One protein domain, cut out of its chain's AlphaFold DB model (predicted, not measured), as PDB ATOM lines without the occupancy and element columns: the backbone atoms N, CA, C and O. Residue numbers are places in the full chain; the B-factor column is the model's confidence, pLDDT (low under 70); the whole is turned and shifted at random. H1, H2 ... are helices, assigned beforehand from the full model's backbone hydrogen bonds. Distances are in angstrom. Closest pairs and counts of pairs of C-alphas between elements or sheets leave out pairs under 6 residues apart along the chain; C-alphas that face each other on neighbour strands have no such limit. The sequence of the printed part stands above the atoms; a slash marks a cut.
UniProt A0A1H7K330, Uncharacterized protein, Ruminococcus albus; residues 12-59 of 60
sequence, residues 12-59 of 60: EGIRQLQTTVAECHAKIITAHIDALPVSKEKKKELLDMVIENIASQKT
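What this domain is: This is residues 12 to 59 of the 60 residues of an uncharacterized protein of Ruminococcus albus (UniProt A0A1H7K330). Two long helices, H1 and H2, meet near their linked ends and open away from each other as a V, with H1 the longer arm. Residues 12 to 32 of H1 and residues 48 to 59, of which 48 to 57 belong to H2, stand free. The printed part has 48 residues, with H1 before H2 and no named strand, and its class is all helix. It is only just loose, close to extended, with a radius of gyration of the C-alphas of 14.3 A, and flat, spanning 39 by 32 by 10 A.

How they stand to each other: H1, residues 12 to 35, and H2, residues 40 to 57, are close but not clearly touching. Their closest C-alphas, those of Ile 33 and Lys 43, are 7.2 A apart. The helices run opposite ways at a steep tilt of 51 degrees. In both H1 and H2, every O i to N i+4 pair is within hydrogen-bond range.

Where its parts are: H1 measures 34.7 A from C-alpha 12 at (-51.304, -26.568, 0.156) to C-alpha 35. H2 measures 26.1 A and ends with C-alpha 57 at (-51.869, -45.813, -26.009).

The domain as a whole: The two farthest C-alphas, of Glu 12 and Ser 39, are 40.9 A apart. The printed part has no cut, and the link from H1 to H2 is tight. Model confidence is under 70 at residues 58 to 59.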
ATOM      1  N   GLU A  12     -52.242 -25.715  -0.579       95.94
ATOM      2  CA  GLU A  12     -51.304 -26.568   0.156       95.94
ATOM      3  C   GLU A  12     -51.972 -27.854   0.658       95.94
ATOM      4  O   GLU A  12     -51.439 -28.943   0.452       95.94
ATOM      5  N   GLY A  13     -53.168 -27.748   1.243       94.44
ATOM      6  CA  GLY A  13     -53.901 -28.910   1.738       94.44
ATOM      7  C   GLY A  13     -54.340 -29.848   0.612       94.44
ATOM      8  O   GLY A  13     -54.275 -31.066   0.764       94.44
ATOM      9  N   ILE A  14     -54.718 -29.303  -0.548       96.06
ATOM     10  CA  ILE A  14     -55.010 -30.093  -1.751       96.06
ATOM     11  C   ILE A  14     -53.749 -30.817  -2.233       96.06
ATOM     12  O   ILE A  14     -53.807 -32.013  -2.514       96.06
ATOM     13  N   ARG A  15     -52.601 -30.130  -2.285       96.19
ATOM     14  CA  ARG A  15     -51.324 -30.742  -2.674       96.19
ATOM     15  C   ARG A  15     -50.939 -31.877  -1.727       96.19
ATOM     16  O   ARG A  15     -50.579 -32.954  -2.189       96.19
ATOM     17  N   GLN A  16     -51.048 -31.660  -0.418       95.94
ATOM     18  CA  GLN A  16     -50.755 -32.690   0.576       95.94
ATOM     19  C   GLN A  16     -51.692 -33.892   0.424       95.94
ATOM     20  O   GLN A  16     -51.223 -35.026   0.405       95.94
ATOM     21  N   LEU A  17     -52.994 -33.651   0.238       94.81
ATOM     22  CA  LEU A  17     -53.965 -34.711  -0.024       94.81
ATOM     23  C   LEU A  17     -53.588 -35.516  -1.272       94.81
ATOM     24  O   LEU A  17     -53.586 -36.742  -1.224       94.81
ATOM     25  N   GLN A  18     -53.233 -34.850  -2.372       95.62
ATOM     26  CA  GLN A  18     -52.793 -35.514  -3.601       95.62
ATOM     27  C   GLN A  18     -51.547 -36.373  -3.373       95.62
ATOM     28  O   GLN A  18     -51.506 -37.510  -3.840       95.62
ATOM     29  N   THR A  19     -50.560 -35.874  -2.624       96.50
ATOM     30  CA  THR A  19     -49.370 -36.651  -2.253       96.50
ATOM     31  C   THR A  19     -49.746 -37.882  -1.432       96.50
ATOM     32  O   THR A  19     -49.342 -38.986  -1.780       96.50
ATOM     33  N   THR A  20     -50.580 -37.732  -0.401       95.56
ATOM     34  CA  THR A  20     -51.022 -38.861   0.430       95.56
ATOM     35  C   THR A  20     -51.810 -39.895  -0.373       95.56
ATOM     36  O   THR A  20     -51.616 -41.096  -0.193       95.56
ATOM     37  N   VAL A  21     -52.677 -39.454  -1.287       95.00
ATOM     38  CA  VAL A  21     -53.402 -40.355  -2.192       95.00
ATOM     39  C   VAL A  21     -52.412 -41.103  -3.082       95.00
ATOM     40  O   VAL A  21     -52.459 -42.330  -3.130       95.00
ATOM     41  N   ALA A  22     -51.469 -40.407  -3.719       95.25
ATOM     42  CA  ALA A  22     -50.452 -41.036  -4.557       95.25
ATOM     43  C   ALA A  22     -49.617 -42.073  -3.783       95.25
ATOM     44  O   ALA A  22     -49.401 -43.179  -4.275       95.25
ATOM     45  N   GLU A  23     -49.212 -41.766  -2.549       96.56
ATOM     46  CA  GLU A  23     -48.502 -42.703  -1.671       96.56
ATOM     47  C   GLU A  23     -49.345 -43.933  -1.320       96.56
ATOM     48  O   GLU A  23     -48.833 -45.054  -1.299       96.56
ATOM     49  N   CYS A  24     -50.638 -43.749  -1.042       95.88
ATOM     50  CA  CYS A  24     -51.545 -44.849  -0.729       95.88
ATOM     51  C   CYS A  24     -51.707 -45.786  -1.934       95.88
ATOM     52  O   CYS A  24     -51.582 -47.004  -1.801       95.88
ATOM     53  N   HIS A  25     -51.888 -45.209  -3.124       95.25
ATOM     54  CA  HIS A  25     -51.934 -45.960  -4.377       95.25
ATOM     55  C   HIS A  25     -50.627 -46.723  -4.618       95.25
ATOM     56  O   HIS A  25     -50.668 -47.920  -4.899       95.25
ATOM     57  N   ALA A  26     -49.476 -46.066  -4.446       94.00
ATOM     58  CA  ALA A  26     -48.171 -46.701  -4.603       94.00
ATOM     59  C   ALA A  26     -48.016 -47.911  -3.668       94.00
ATOM     60  O   ALA A  26     -47.654 -48.989  -4.128       94.00
ATOM     61  N   LYS A  27     -48.377 -47.776  -2.384       95.75
ATOM     62  CA  LYS A  27     -48.316 -48.877  -1.405       95.75
ATOM     63  C   LYS A  27     -49.158 -50.081  -1.820       95.75
ATOM     64  O   LYS A  27     -48.685 -51.211  -1.727       95.75
ATOM     65  N   ILE A  28     -50.388 -49.849  -2.280       94.75
ATOM     66  CA  ILE A  28     -51.295 -50.921  -2.714       94.75
ATOM     67  C   ILE A  28     -50.728 -51.635  -3.944       94.75
ATOM     68  O   ILE A  28     -50.707 -52.864  -3.986       94.75
ATOM     69  N   ILE A  29     -50.231 -50.874  -4.921       91.19
ATOM     70  CA  ILE A  29     -49.631 -51.425  -6.140       91.19
ATOM     71  C   ILE A  29     -48.389 -52.253  -5.799       91.19
ATOM     72  O   ILE A  29     -48.275 -53.388  -6.256       91.19
ATOM     73  N   THR A  30     -47.493 -51.736  -4.954       91.12
ATOM     74  CA  THR A  30     -46.300 -52.469  -4.507       91.12
ATOM     75  C   THR A  30     -46.675 -53.770  -3.809       91.12
ATOM     76  O   THR A  30     -46.165 -54.821  -4.182       91.12
ATOM     77  N   ALA A  31     -47.627 -53.732  -2.871       93.50
ATOM     78  CA  ALA A  31     -48.088 -54.932  -2.178       93.50
ATOM     79  C   ALA A  31     -48.663 -55.976  -3.148       93.50
ATOM     80  O   ALA A  31     -48.421 -57.173  -2.994       93.50
ATOM     81  N   HIS A  32     -49.395 -55.530  -4.173       92.06
ATOM     82  CA  HIS A  32     -49.931 -56.419  -5.195       92.06
ATOM     83  C   HIS A  32     -48.826 -57.060  -6.043       92.06
ATOM     84  O   HIS A  32     -48.835 -58.271  -6.246       92.06
ATOM     85  N   ILE A  33     -47.841 -56.270  -6.487       89.88
ATOM     86  CA  ILE A  33     -46.678 -56.765  -7.238       89.88
ATOM     87  C   ILE A  33     -45.894 -57.778  -6.398       89.88
ATOM     88  O   ILE A  33     -45.515 -58.839  -6.896       89.88
ATOM     89  N   ASP A  34     -45.672 -57.494  -5.117       90.06
ATOM     90  CA  ASP A  34     -44.948 -58.379  -4.206       90.06
ATOM     91  C   ASP A  34     -45.673 -59.713  -3.994       90.06
ATOM     92  O   ASP A  34     -45.019 -60.757  -3.975       90.06
ATOM     93  N   ALA A  35     -47.006 -59.700  -3.962       93.38
ATOM     94  CA  ALA A  35     -47.830 -60.900  -3.847       93.38
ATOM     95  C   ALA A  35     -47.850 -61.783  -5.112       93.38
ATOM     96  O   ALA A  35     -48.267 -62.939  -5.031       93.38
ATOM     97  N   LEU A  36     -47.400 -61.287  -6.274       92.44
ATOM     98  CA  LEU A  36     -47.372 -62.092  -7.501       92.44
ATOM     99  C   LEU A  36     -46.418 -63.296  -7.353       92.44
ATOM    100  O   LEU A  36     -45.243 -63.094  -7.015       92.44
ATOM    101  N   PRO A  37     -46.868 -64.529  -7.668       92.56
ATOM    102  CA  PRO A  37     -46.092 -65.758  -7.503       92.56
ATOM    103  C   PRO A  37     -45.126 -65.983  -8.679       92.56
ATOM    104  O   PRO A  37     -45.139 -67.024  -9.331       92.56
ATOM    105  N   VAL A  38     -44.307 -64.982  -8.991       93.56
ATOM    106  CA  VAL A  38     -43.326 -65.026 -10.084       93.56
ATOM    107  C   VAL A  38     -41.977 -64.493  -9.605       93.56
ATOM    108  O   VAL A  38     -41.902 -63.772  -8.604       93.56
ATOM    109  N   SER A  39     -40.896 -64.849 -10.305       93.88
ATOM    110  CA  SER A  39     -39.555 -64.361  -9.963       93.88
ATOM    111  C   SER A  39     -39.458 -62.841 -10.121       93.88
ATOM    112  O   SER A  39     -40.226 -62.229 -10.866       93.88
ATOM    113  N   LYS A  40     -38.499 -62.212  -9.433       89.62
ATOM    114  CA  LYS A  40     -38.307 -60.754  -9.496       89.62
ATOM    115  C   LYS A  40     -38.034 -60.273 -10.922       89.62
ATOM    116  O   LYS A  40     -38.544 -59.233 -11.328       89.62
ATOM    117  N   GLU A  41     -37.287 -61.057 -11.685       93.06
ATOM    118  CA  GLU A  41     -36.957 -60.796 -13.085       93.06
ATOM    119  C   GLU A  41     -38.231 -60.776 -13.933       93.06
ATOM    120  O   GLU A  41     -38.434 -59.850 -14.717       93.06
ATOM    121  N   LYS A  42     -39.145 -61.731 -13.704       91.81
ATOM    122  CA  LYS A  42     -40.421 -61.779 -14.421       91.81
ATOM    123  C   LYS A  42     -41.369 -60.655 -14.008       91.81
ATOM    124  O   LYS A  42     -42.086 -60.135 -14.856       91.81
ATOM    125  N   LYS A  43     -41.359 -60.236 -12.733       92.12
ATOM    126  CA  LYS A  43     -42.117 -59.050 -12.281       92.12
ATOM    127  C   LYS A  43     -41.677 -57.800 -13.035       92.12
ATOM    128  O   LYS A  43     -42.528 -57.035 -13.474       92.12
ATOM    129  N   LYS A  44     -40.363 -57.614 -13.202       92.31
ATOM    130  CA  LYS A  44     -39.807 -56.487 -13.953       92.31
ATOM    131  C   LYS A  44     -40.245 -56.515 -15.419       92.31
ATOM    132  O   LYS A  44     -40.763 -55.520 -15.895       92.31
ATOM    133  N   GLU A  45     -40.127 -57.660 -16.086       93.69
ATOM    134  CA  GLU A  45     -40.569 -57.813 -17.481       93.69
ATOM    135  C   GLU A  45     -42.064 -57.488 -17.652       93.69
ATOM    136  O   GLU A  45     -42.452 -56.783 -18.578       93.69
ATOM    137  N   LEU A  46     -42.913 -57.957 -16.727       90.31
ATOM    138  CA  LEU A  46     -44.347 -57.647 -16.727       90.31
ATOM    139  C   LEU A  46     -44.616 -56.146 -16.556       90.31
ATOM    140  O   LEU A  46     -45.487 -55.606 -17.233       90.31
ATOM    141  N   LEU A  47     -43.876 -55.478 -15.670       90.94
ATOM    142  CA  LEU A  47     -43.965 -54.029 -15.482       90.94
ATOM    143  C   LEU A  47     -43.524 -53.265 -16.732       90.94
ATOM    144  O   LEU A  47     -44.230 -52.350 -17.149       90.94
ATOM    145  N   ASP A  48     -42.409 -53.664 -17.343       92.75
ATOM    146  CA  ASP A  48     -41.879 -53.037 -18.556       92.75
ATOM    147  C   ASP A  48     -42.899 -53.141 -19.708       92.75
ATOM    148  O   ASP A  48     -43.231 -52.130 -20.325       92.75
ATOM    149  N   MET A  49     -43.526 -54.311 -19.904       92.50
ATOM    150  CA  MET A  49     -44.595 -54.492 -20.903       92.50
ATOM    151  C   MET A  49     -45.819 -53.600 -20.650       92.50
ATOM    152  O   MET A  49     -46.425 -53.083 -21.591       92.50
ATOM    153  N   VAL A  50     -46.214 -53.410 -19.386       89.81
ATOM    154  CA  VAL A  50     -47.327 -52.511 -19.036       89.81
ATOM    155  C   VAL A  50     -46.962 -51.057 -19.341       89.81
ATOM    156  O   VAL A  50     -47.790 -50.329 -19.888       89.81
ATOM    157  N   ILE A  51     -45.737 -50.633 -19.025       91.19
ATOM    158  CA  ILE A  51     -45.246 -49.276 -19.305       91.19
ATOM    159  C   ILE A  51     -45.217 -49.013 -20.812       91.19
ATOM    160  O   ILE A  51     -45.706 -47.971 -21.252       91.19
ATOM    161  N   GLU A  52     -44.694 -49.954 -21.598       93.62
ATOM    162  CA  GLU A  52     -44.666 -49.865 -23.059       93.62
ATOM    163  C   GLU A  52     -46.078 -49.747 -23.637       93.62
ATOM    164  O   GLU A  52     -46.344 -48.847 -24.431       93.62
ATOM    165  N   ASN A  53     -47.017 -50.575 -23.171       93.12
ATOM    166  CA  ASN A  53     -48.407 -50.530 -23.621       93.12
ATOM    167  C   ASN A  53     -49.075 -49.177 -23.300       93.12
ATOM    168  O   ASN A  53     -49.704 -48.569 -24.164       93.12
ATOM    169  N   ILE A  54     -48.878 -48.653 -22.084       91.25
ATOM    170  CA  ILE A  54     -49.389 -47.325 -21.700       91.25
ATOM    171  C   ILE A  54     -48.779 -46.222 -22.577       91.25
ATOM    172  O   ILE A  54     -49.478 -45.279 -22.951       91.25
ATOM    173  N   ALA A  55     -47.484 -46.312 -22.893       89.19
ATOM    174  CA  ALA A  55     -46.818 -45.350 -23.763       89.19
ATOM    175  C   ALA A  55     -47.383 -45.397 -25.190       89.19
ATOM    176  O   ALA A  55     -47.643 -44.344 -25.768       89.19
ATOM    177  N   SER A  56     -47.650 -46.591 -25.726       85.44
ATOM    178  CA  SER A  56     -48.268 -46.760 -27.043       85.44
ATOM    179  C   SER A  56     -49.682 -46.175 -27.108       85.44
ATOM    180  O   SER A  56     -50.001 -45.499 -28.080       85.44
ATOM    181  N   GLN A  57     -50.494 -46.334 -26.058       78.25
ATOM    182  CA  GLN A  57     -51.869 -45.813 -26.009       78.25
ATOM    183  C   GLN A  57     -51.979 -44.283 -25.926       78.25
ATOM    184  O   GLN A  57     -53.043 -43.738 -26.191       78.25
ATOM    185  N   LYS A  58     -50.912 -43.564 -25.558       61.06
ATOM    186  CA  LYS A  58     -50.908 -42.086 -25.552       61.06
ATOM    187  C   LYS A  58     -50.713 -41.464 -26.939       61.06
ATOM    188  O   LYS A  58     -50.690 -40.239 -27.038       61.06
ATOM    189  N   THR A  59     -50.508 -42.287 -27.965       55.09
ATOM    190  CA  THR A  59     -50.153 -41.846 -29.323       55.09
ATOM    191  C   THR A  59     -51.332 -41.890 -30.305       55.09
ATOM    192  O   THR A  59     -51.132 -41.542 -31.465       55.09
TER     193      THR A  59